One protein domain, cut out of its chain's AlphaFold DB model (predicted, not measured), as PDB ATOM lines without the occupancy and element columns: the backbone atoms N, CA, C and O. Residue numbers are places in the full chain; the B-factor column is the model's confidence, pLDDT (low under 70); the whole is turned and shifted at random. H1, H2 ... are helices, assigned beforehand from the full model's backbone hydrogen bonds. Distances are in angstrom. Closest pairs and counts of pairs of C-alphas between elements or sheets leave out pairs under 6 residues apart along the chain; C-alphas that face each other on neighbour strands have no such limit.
ATOM      1  N   GLN A   2     156.590 186.045 187.474       40.03
ATOM      2  CA  GLN A   2     156.965 185.005 186.508       40.03
ATOM      3  C   GLN A   2     158.480 185.088 186.353       40.03
ATOM      4  O   GLN A   2     158.991 186.095 185.873       40.03
ATOM      5  N   ILE A   3     159.187 184.071 186.840       58.44
ATOM      6  CA  ILE A   3     160.608 183.902 186.556       58.44
ATOM      7  C   ILE A   3     160.699 183.802 185.034       58.44
ATOM      8  O   ILE A   3     160.121 182.883 184.449       58.44
ATOM      9  N   ASP A   4     161.348 184.767 184.385       57.78
ATOM     10  CA  ASP A   4     161.584 184.704 182.948       57.78
ATOM     11  C   ASP A   4     162.689 183.674 182.692       57.78
ATOM     12  O   ASP A   4     163.885 183.971 182.622       57.78
ATOM     13  N   ILE A   5     162.258 182.416 182.616       63.38
ATOM     14  CA  ILE A   5     163.111 181.256 182.367       63.38
ATOM     15  C   ILE A   5     163.899 181.458 181.060       63.38
ATOM     16  O   ILE A   5     165.042 181.018 180.968       63.38
ATOM     17  N   GLN A   6     163.344 182.169 180.069       60.38
ATOM     18  CA  GLN A   6     164.013 182.432 178.791       60.38
ATOM     19  C   GLN A   6     165.179 183.418 178.952       60.38
ATOM     20  O   GLN A   6     166.240 183.197 178.367       60.38
ATOM     21  N   ALA A   7     165.033 184.453 179.783       62.34
ATOM     22  CA  ALA A   7     166.124 185.379 180.099       62.34
ATOM     23  C   ALA A   7     167.267 184.684 180.866       62.34
ATOM     24  O   ALA A   7     168.434 184.838 180.505       62.34
ATOM     25  N   MET A   8     166.948 183.830 181.847       57.91
ATOM     26  CA  MET A   8     167.960 183.046 182.569       57.91
ATOM     27  C   MET A   8     168.678 182.021 181.685       57.91
ATOM     28  O   MET A   8     169.881 181.829 181.838       57.91
ATOM     29  N   ILE A   9     167.971 181.364 180.760       59.94
ATOM     30  CA  ILE A   9     168.580 180.447 179.781       59.94
ATOM     31  C   ILE A   9     169.500 181.208 178.819       59.94
ATOM     32  O   ILE A   9     170.505 180.659 178.371       59.94
ATOM     33  N   LYS A  10     169.191 182.469 178.510       59.38
ATOM     34  CA  LYS A  10     170.014 183.309 177.636       59.38
ATOM     35  C   LYS A  10     171.317 183.756 178.311       59.38
ATOM     36  O   LYS A  10     172.353 183.745 177.649       59.38
ATOM     37  N   ASP A  11     171.279 184.063 179.609       59.91
ATOM     38  CA  ASP A  11     172.460 184.482 180.382       59.91
ATOM     39  C   ASP A  11     173.291 183.303 180.933       59.91
ATOM     40  O   ASP A  11     174.519 183.392 180.995       59.91
ATOM     41  N   ASN A  12     172.657 182.168 181.263       61.16
ATOM     42  CA  ASN A  12     173.302 180.966 181.824       61.16
ATOM     43  C   ASN A  12     173.294 179.750 180.878       61.16
ATOM     44  O   ASN A  12     173.502 178.614 181.308       61.16
ATOM     45  N   GLY A  13     173.033 179.960 179.586       55.53
ATOM     46  CA  GLY A  13     172.990 178.889 178.594       55.53
ATOM     47  C   GLY A  13     174.323 178.147 178.477       55.53
ATOM     48  O   GLY A  13     175.395 178.735 178.630       55.53
ATOM     49  N   ILE A  14     174.266 176.845 178.178       58.22
ATOM     50  CA  ILE A  14     175.453 176.007 177.964       58.22
ATOM     51  C   ILE A  14     176.277 176.610 176.817       58.22
ATOM     52  O   ILE A  14     175.955 176.434 175.644       58.22
ATOM     53  N   LYS A  15     177.355 177.326 177.164       63.16
ATOM     54  CA  LYS A  15     178.167 178.097 176.207       63.16
ATOM     55  C   LYS A  15     178.861 177.223 175.154       63.16
ATOM     56  O   LYS A  15     179.168 177.718 174.076       63.16
ATOM     57  N   SER A  16     179.133 175.941 175.441       69.06
ATOM     58  CA  SER A  16     179.623 174.976 174.439       69.06
ATOM     59  C   SER A  16     179.485 173.510 174.880       69.06
ATOM     60  O   SER A  16     179.693 173.178 176.049       69.06
ATOM     61  N   GLN A  17     179.223 172.610 173.924       74.25
ATOM     62  CA  GLN A  17     179.216 171.155 174.149       74.25
ATOM     63  C   GLN A  17     180.585 170.619 174.601       74.25
ATOM     64  O   GLN A  17     180.650 169.722 175.437       74.25
ATOM     65  N   ASN A  18     181.683 171.207 174.115       78.94
ATOM     66  CA  ASN A  18     183.036 170.790 174.490       78.94
ATOM     67  C   ASN A  18     183.367 171.119 175.953       78.94
ATOM     68  O   ASN A  18     184.036 170.329 176.613       78.94
ATOM     69  N   MET A  19     182.897 172.257 176.482       76.69
ATOM     70  CA  MET A  19     183.036 172.544 177.915       76.69
ATOM     71  C   MET A  19     182.188 171.594 178.756       76.69
ATOM     72  O   MET A  19     182.685 171.073 179.750       76.69
ATOM     73  N   LEU A  20     180.953 171.311 178.332       83.06
ATOM     74  CA  LEU A  20     180.089 170.368 179.038       83.06
ATOM     75  C   LEU A  20     180.717 168.969 179.111       83.06
ATOM     76  O   LEU A  20     180.701 168.352 180.172       83.06
ATOM     77  N   LEU A  21     181.322 168.494 178.018       85.69
ATOM     78  CA  LEU A  21     182.001 167.198 177.988       85.69
ATOM     79  C   LEU A  21     183.198 167.159 178.948       85.69
ATOM     80  O   LEU A  21     183.382 166.170 179.648       85.69
ATOM     81  N   LYS A  22     183.992 168.238 179.025       85.31
ATOM     82  CA  LYS A  22     185.119 168.348 179.968       85.31
ATOM     83  C   LYS A  22     184.646 168.345 181.423       85.31
ATOM     84  O   LYS A  22     185.193 167.604 182.232       85.31
ATOM     85  N   VAL A  23     183.612 169.129 181.739       86.00
ATOM     86  CA  VAL A  23     183.007 169.177 183.080       86.00
ATOM     87  C   VAL A  23     182.437 167.809 183.455       86.00
ATOM     88  O   VAL A  23     182.719 167.300 184.537       86.00
ATOM     89  N   GLY A  24     181.698 167.180 182.539       87.38
ATOM     90  CA  GLY A  24     181.139 165.845 182.724       87.38
ATOM     91  C   GLY A  24     182.217 164.779 182.917       87.38
ATOM     92  O   GLY A  24     182.099 163.962 183.822       87.38
ATOM     93  N   ALA A  25     183.297 164.814 182.135       89.69
ATOM     94  CA  ALA A  25     184.408 163.873 182.263       89.69
ATOM     95  C   ALA A  25     185.112 163.992 183.623       89.69
ATOM     96  O   ALA A  25     185.359 162.975 184.269       89.69
ATOM     97  N   VAL A  26     185.387 165.217 184.087       89.06
ATOM     98  CA  VAL A  26     185.974 165.440 185.417       89.06
ATOM     99  C   VAL A  26     185.006 164.999 186.518       89.06
ATOM    100  O   VAL A  26     185.417 164.295 187.435       89.06
ATOM    101  N   GLY A  27     183.717 165.332 186.406       87.94
ATOM    102  CA  GLY A  27     182.692 164.910 187.365       87.94
ATOM    103  C   GLY A  27     182.553 163.387 187.465       87.94
ATOM    104  O   GLY A  27     182.531 162.842 188.567       87.94
ATOM    105  N   ILE A  28     182.543 162.687 186.326       90.31
ATOM    106  CA  ILE A  28     182.554 161.218 186.278       90.31
ATOM    107  C   ILE A  28     183.849 160.673 186.886       90.31
ATOM    108  O   ILE A  28     183.800 159.701 187.631       90.31
ATOM    109  N   GLY A  29     184.995 161.307 186.626       89.06
ATOM    110  CA  GLY A  29     186.272 160.939 187.238       89.06
ATOM    111  C   GLY A  29     186.241 161.016 188.768       89.06
ATOM    112  O   GLY A  29     186.662 160.072 189.432       89.06
ATOM    113  N   ILE A  30     185.673 162.089 189.330       89.31
ATOM    114  CA  ILE A  30     185.488 162.239 190.783       89.31
ATOM    115  C   ILE A  30     184.543 161.152 191.316       89.31
ATOM    116  O   ILE A  30     184.864 160.494 192.303       89.31
ATOM    117  N   ALA A  31     183.407 160.919 190.650       87.88
ATOM    118  CA  ALA A  31     182.434 159.904 191.056       87.88
ATOM    119  C   ALA A  31     183.016 158.480 191.019       87.88
ATOM    120  O   ALA A  31     182.820 157.701 191.949       87.88
ATOM    121  N   LEU A  32     183.782 158.145 189.978       88.69
ATOM    122  CA  LEU A  32     184.491 156.871 189.885       88.69
ATOM    123  C   LEU A  32     185.531 156.739 190.992       88.69
ATOM    124  O   LEU A  32     185.629 155.678 191.600       88.69
ATOM    125  N   SER A  33     186.266 157.809 191.295       85.00
ATOM    126  CA  SER A  33     187.224 157.785 192.396       85.00
ATOM    127  C   SER A  33     186.544 157.537 193.741       85.00
ATOM    128  O   SER A  33     187.028 156.730 194.522       85.00
ATOM    129  N   LEU A  34     185.376 158.138 193.990       84.81
ATOM    130  CA  LEU A  34     184.585 157.865 195.194       84.81
ATOM    131  C   LEU A  34     184.193 156.383 195.298       84.81
ATOM    132  O   LEU A  34     184.321 155.787 196.367       84.81
ATOM    133  N   CYS A  35     183.799 155.750 194.193       85.12
ATOM    134  CA  CYS A  35     183.518 154.311 194.166       85.12
ATOM    135  C   CYS A  35     184.775 153.440 194.353       85.12
ATOM    136  O   CYS A  35     184.677 152.329 194.870       85.12
ATOM    137  N   LEU A  36     185.949 153.928 193.943       85.56
ATOM    138  CA  LEU A  36     187.238 153.228 194.037       85.56
ATOM    139  C   LEU A  36     187.988 153.505 195.353       85.56
ATOM    140  O   LEU A  36     189.081 152.969 195.557       85.56
ATOM    141  N   THR A  37     187.370 154.239 196.283       81.69
ATOM    142  CA  THR A  37     187.845 154.439 197.663       81.69
ATOM    143  C   THR A  37     188.391 153.183 198.353       81.69
ATOM    144  O   THR A  37     189.487 153.276 198.920       81.69
ATOM    145  N   PRO A  38     187.752 151.994 198.276       80.88
ATOM    146  CA  PRO A  38     188.305 150.787 198.896       80.88
ATOM    147  C   PRO A  38     189.671 150.352 198.335       80.88
ATOM    148  O   PRO A  38     190.412 149.665 199.034       80.88
ATOM    149  N   LEU A  39     190.037 150.750 197.110       83.00
ATOM    150  CA  LEU A  39     191.314 150.380 196.488       83.00
ATOM    151  C   LEU A  39     192.447 151.342 196.857       83.00
ATOM    152  O   LEU A  39     193.536 150.896 197.213       83.00
ATOM    153  N   HIS A  40     192.213 152.655 196.778       81.31
ATOM    154  CA  HIS A  40     193.276 153.649 196.974       81.31
ATOM    155  C   HIS A  40     193.419 154.149 198.416       81.31
ATOM    156  O   HIS A  40     194.427 154.782 198.726       81.31
ATOM    157  N   LYS A  41     192.433 153.905 199.295       83.44
ATOM    158  CA  LYS A  41     192.410 154.308 200.721       83.44
ATOM    159  C   LYS A  41     192.588 155.810 201.009       83.44
ATOM    160  O   LYS A  41     192.677 156.203 202.164       83.44
ATOM    161  N   GLN A  42     192.654 156.644 199.975       84.44
ATOM    162  CA  GLN A  42     192.674 158.100 200.084       84.44
ATOM    163  C   GLN A  42     191.286 158.665 200.398       84.44
ATOM    164  O   GLN A  42     190.274 158.122 199.949       84.44
ATOM    165  N   GLU A  43     191.257 159.784 201.120       82.12
ATOM    166  CA  GLU A  43     190.022 160.491 201.446       82.12
ATOM    167  C   GLU A  43     189.371 161.122 200.209       82.12
ATOM    168  O   GLU A  43     190.041 161.687 199.341       82.12
ATOM    169  N   ALA A  44     188.037 161.084 200.171       82.56
ATOM    170  CA  ALA A  44     187.209 161.683 199.125       82.56
ATOM    171  C   ALA A  44     187.555 163.158 198.841       82.56
ATOM    172  O   ALA A  44     187.550 163.587 197.684       82.56
ATOM    173  N   ALA A  45     187.906 163.913 199.887       84.69
ATOM    174  CA  ALA A  45     188.218 165.336 199.809       84.69
ATOM    175  C   ALA A  45     189.357 165.645 198.823       84.69
ATOM    176  O   ALA A  45     189.270 166.616 198.068       84.69
ATOM    177  N   TRP A  46     190.387 164.792 198.760       87.25
ATOM    178  CA  TRP A  46     191.518 164.984 197.848       87.25
ATOM    179  C   TRP A  46     191.104 164.903 196.382       87.25
ATOM    180  O   TRP A  46     191.554 165.712 195.570       87.25
ATOM    181  N   PHE A  47     190.211 163.976 196.034       87.56
ATOM    182  CA  PHE A  47     189.735 163.829 194.658       87.56
ATOM    183  C   PHE A  47     188.812 164.963 194.250       87.56
ATOM    184  O   PHE A  47     188.911 165.453 193.126       87.56
ATOM    185  N   THR A  48     187.956 165.430 195.159       85.38
ATOM    186  CA  THR A  48     187.110 166.598 194.904       85.38
ATOM    187  C   THR A  48     187.956 167.858 194.727       85.38
ATOM    188  O   THR A  48     187.725 168.617 193.789       85.38
ATOM    189  N   PHE A  49     188.979 168.059 195.563       86.44
ATOM    190  CA  PHE A  49     189.886 169.202 195.459       86.44
ATOM    191  C   PHE A  49     190.715 169.170 194.167       86.44
ATOM    192  O   PHE A  49     190.752 170.151 193.426       86.44
ATOM    193  N   MET A  50     191.315 168.025 193.833       87.62
ATOM    194  CA  MET A  50     192.067 167.862 192.583       87.62
ATOM    195  C   MET A  50     191.166 167.978 191.353       87.62
ATOM    196  O   MET A  50     191.557 168.584 190.358       87.62
ATOM    197  N   GLY A  51     189.944 167.451 191.425       87.75
ATOM    198  CA  GLY A  51     188.936 167.599 190.383       87.75
ATOM    199  C   GLY A  51     188.538 169.059 190.169       87.75
ATOM    200  O   GLY A  51     188.508 169.516 189.030       87.75
ATOM    201  N   MET A  52     188.323 169.814 191.250       84.81
ATOM    202  CA  MET A  52     188.060 171.255 191.209       84.81
ATOM    203  C   MET A  52     189.216 172.023 190.549       84.81
ATOM    204  O   MET A  52     188.978 172.821 189.644       84.81
ATOM    205  N   LEU A  53     190.465 171.753 190.946       86.00
ATOM    206  CA  LEU A  53     191.651 172.388 190.360       86.00
ATOM    207  C   LEU A  53     191.817 172.040 188.878       86.00
ATOM    208  O   LEU A  53     192.033 172.928 188.056       86.00
ATOM    209  N   CYS A  54     191.676 170.761 188.523       85.69
ATOM    210  CA  CYS A  54     191.736 170.286 187.142       85.69
ATOM    211  C   CYS A  54     190.674 170.978 186.279       85.69
ATOM    212  O   CYS A  54     190.971 171.480 185.194       85.69
ATOM    213  N   LEU A  55     189.445 171.074 186.793       83.75
ATOM    214  CA  LEU A  55     188.344 171.746 186.121       83.75
ATOM    215  C   LEU A  55     188.612 173.247 185.941       83.75
ATOM    216  O   LEU A  55     188.388 173.778 184.853       83.75
ATOM    217  N   GLY A  56     189.148 173.907 186.969       80.19
ATOM    218  CA  GLY A  56     189.577 175.304 186.905       80.19
ATOM    219  C   GLY A  56     190.637 175.539 185.828       80.19
ATOM    220  O   GLY A  56     190.475 176.427 184.993       80.19
ATOM    221  N   MET A  57     191.668 174.689 185.766       80.25
ATOM    222  CA  MET A  57     192.707 174.762 184.729       80.25
ATOM    223  C   MET A  57     192.153 174.513 183.317       80.25
ATOM    224  O   MET A  57     192.588 175.153 182.361       80.25
ATOM    225  N   LEU A  58     191.189 173.597 183.170       79.62
ATOM    226  CA  LEU A  58     190.563 173.253 181.888       79.62
ATOM    227  C   LEU A  58     189.624 174.342 181.351       79.62
ATOM    228  O   LEU A  58     189.475 174.456 180.130       79.62
ATOM    229  N   LEU A  59     188.954 175.079 182.242       75.88
ATOM    230  CA  LEU A  59     187.972 176.110 181.896       75.88
ATOM    231  C   LEU A  59     188.602 177.498 181.780       75.88
ATOM    232  O   LEU A  59     188.234 178.259 180.885       75.88
ATOM    233  N   SER A  60     189.516 177.863 182.679       69.75
ATOM    234  CA  SER A  60     190.109 179.203 182.745       69.75
ATOM    235  C   SER A  60     191.489 179.155 183.423       69.75
ATOM    236  O   SER A  60     191.615 179.481 184.602       69.75
ATOM    237  N   PRO A  61     192.557 178.781 182.689       67.00
ATOM    238  CA  PRO A  61     193.890 178.543 183.257       67.00
ATOM    239  C   PRO A  61     194.547 179.775 183.900       67.00
ATOM    240  O   PRO A  61     195.481 179.624 184.683       67.00
ATOM    241  N   HIS A  62     194.066 180.984 183.598       66.69
ATOM    242  CA  HIS A  62     194.568 182.237 184.174       66.69
ATOM    243  C   HIS A  62     193.680 182.823 185.277       66.69
ATOM    244  O   HIS A  62     194.015 183.874 185.811       66.69
ATOM    245  N   ASP A  63     192.587 182.149 185.644       69.44
ATOM    246  CA  ASP A  63     191.536 182.724 186.490       69.44
ATOM    247  C   ASP A  63     191.262 181.877 187.743       69.44
ATOM    248  O   ASP A  63     190.131 181.649 188.169       69.44
ATOM    249  N   VAL A  64     192.342 181.378 188.349       69.31
ATOM    250  CA  VAL A  64     192.299 180.580 189.589       69.31
ATOM    251  C   VAL A  64     191.725 181.394 190.757       69.31
ATOM    252  O   VAL A  64     191.177 180.832 191.702       69.31
ATOM    253  N   HIS A  65     191.817 182.723 190.679       72.56
ATOM    254  CA  HIS A  65     191.239 183.638 191.658       72.56
ATOM    255  C   HIS A  65     189.716 183.482 191.748       72.56
ATOM    256  O   HIS A  65     189.196 183.252 192.836       72.56
ATOM    257  N   ASN A  66     189.026 183.455 190.604       71.19
ATOM    258  CA  ASN A  66     187.577 183.252 190.542       71.19
ATOM    259  C   ASN A  66     187.147 181.880 191.094       71.19
ATOM    260  O   ASN A  66     186.056 181.746 191.646       71.19
ATOM    261  N   LEU A  67     188.009 180.859 190.998       73.88
ATOM    262  CA  LEU A  67     187.760 179.548 191.608       73.88
ATOM    263  C   LEU A  67     187.848 179.605 193.140       73.88
ATOM    264  O   LEU A  67     187.023 179.008 193.824       73.88
ATOM    265  N   LEU A  68     188.825 180.336 193.684       75.25
ATOM    266  CA  LEU A  68     188.991 180.518 195.130       75.25
ATOM    267  C   LEU A  68     187.892 181.404 195.738       75.25
ATOM    268  O   LEU A  68     187.485 181.167 196.873       75.25
ATOM    269  N   GLU A  69     187.366 182.373 194.984       77.06
ATOM    270  CA  GLU A  69     186.175 183.154 195.359       77.06
ATOM    271  C   GLU A  69     184.867 182.350 195.266       77.06
ATOM    272  O   GLU A  69     183.833 182.730 195.826       77.06
ATOM    273  N   ALA A  70     184.864 181.228 194.542       75.19
ATOM    274  CA  ALA A  70     183.714 180.335 194.509       75.19
ATOM    275  C   ALA A  70     183.566 179.535 195.814       75.19
ATOM    276  O   ALA A  70     182.451 179.120 196.125       75.19
ATOM    277  N   VAL A  71     184.653 179.362 196.576       80.75
ATOM    278  CA  VAL A  71     184.675 178.619 197.842       80.75
ATOM    279  C   VAL A  71     183.928 179.383 198.937       80.75
ATOM    280  O   VAL A  71     184.209 180.548 199.213       80.75
ATOM    281  N   GLU A  72     182.996 178.705 199.606       81.44
ATOM    282  CA  GLU A  72     182.272 179.247 200.758       81.44
ATOM    283  C   GLU A  72     183.101 179.115 202.044       81.44
ATOM    284  O   GLU A  72     182.961 178.161 202.813       81.44
TER     285      GLU A  72
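This is residues 2 to 72 of the 256 residues of the protein "Pink-eyed dilution protein" of Callinectes arcuatus (UniProt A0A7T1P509). Two long helices, H2 and H4, lie side by side and run opposite ways, joined at one end by a turn that holds the short helix H3. At the other end of this pair, H5 folds back at a steep angle near the end of H4, and an arm with H1 sticks out as residues 2 to 18, of which 5 to 12 belong to H1. The printed part has 71 residues with five named helices, H1 to H5 in order along the chain, and no named strand; the class is all helix. The whole is loose, with a radius of gyration of the C-alphas of 15.4 A, and elongated, with spans of 48 by 25 by 25 A; the free arm adds to the length, for the body without it spans 35 by 24 by 16 A.

Begin at C-alpha 5, at (163.111, 181.256, 182.367), where H1 starts; it covers residues 5 to 12. Next find C-alpha 17 at (179.216, 171.155, 174.149); from there H2, the longest helix, runs through residues 17 to 35 over 26.5 A to C-alpha 35 at (183.518, 154.311, 194.166). H3 follows as residues 37 to 40, 5.5 A long. H4 takes residues 44 to 59 and measures 22.5 A. H5, residues 64 to 70, is 9.9 A long and ends at C-alpha 70, at (183.714, 180.335, 194.509).

Starting from the first residues, you find that H1 touches no helix and is apart from H2. Go on to H2 and H4, which touch with 16 pairs of C-alphas within 8 A, the closest being those of Ile 30 and Phe 47 at 6.0 A. Their lines stand at a shallow tilt of 13 degrees, and they run opposite ways. H2 and H3 meet only through their link, Leu 36. H3 and H4 are close but not clearly touching; their closest C-alphas, those of Thr 37 and Ala 44, are 7.4 A apart. H4 and H5 only just touch, with 3 pairs of C-alphas within 8 A; H4 does so with residues 56 to 57 alone, and the closest C-alphas are those of Gly 56 and Val 64, 6.5 A apart. These two stand at a steep tilt of 56 degrees and run opposite ways. H2 and H5 are apart. In the backbones of H1, H2, H4 and H5, every O i to N i+4 pair is within hydrogen-bond range; H3 is too short for such a pair.

Look at Gln 2 and Leu 39 for the two C-alphas farthest apart, 49.8 A. The printed part has no cut, and the four links between the helices are tight. In this predicted model the mean pLDDT of the printed part is 77.0, and it is under 70 at residues 2 to 16 and 60 to 64.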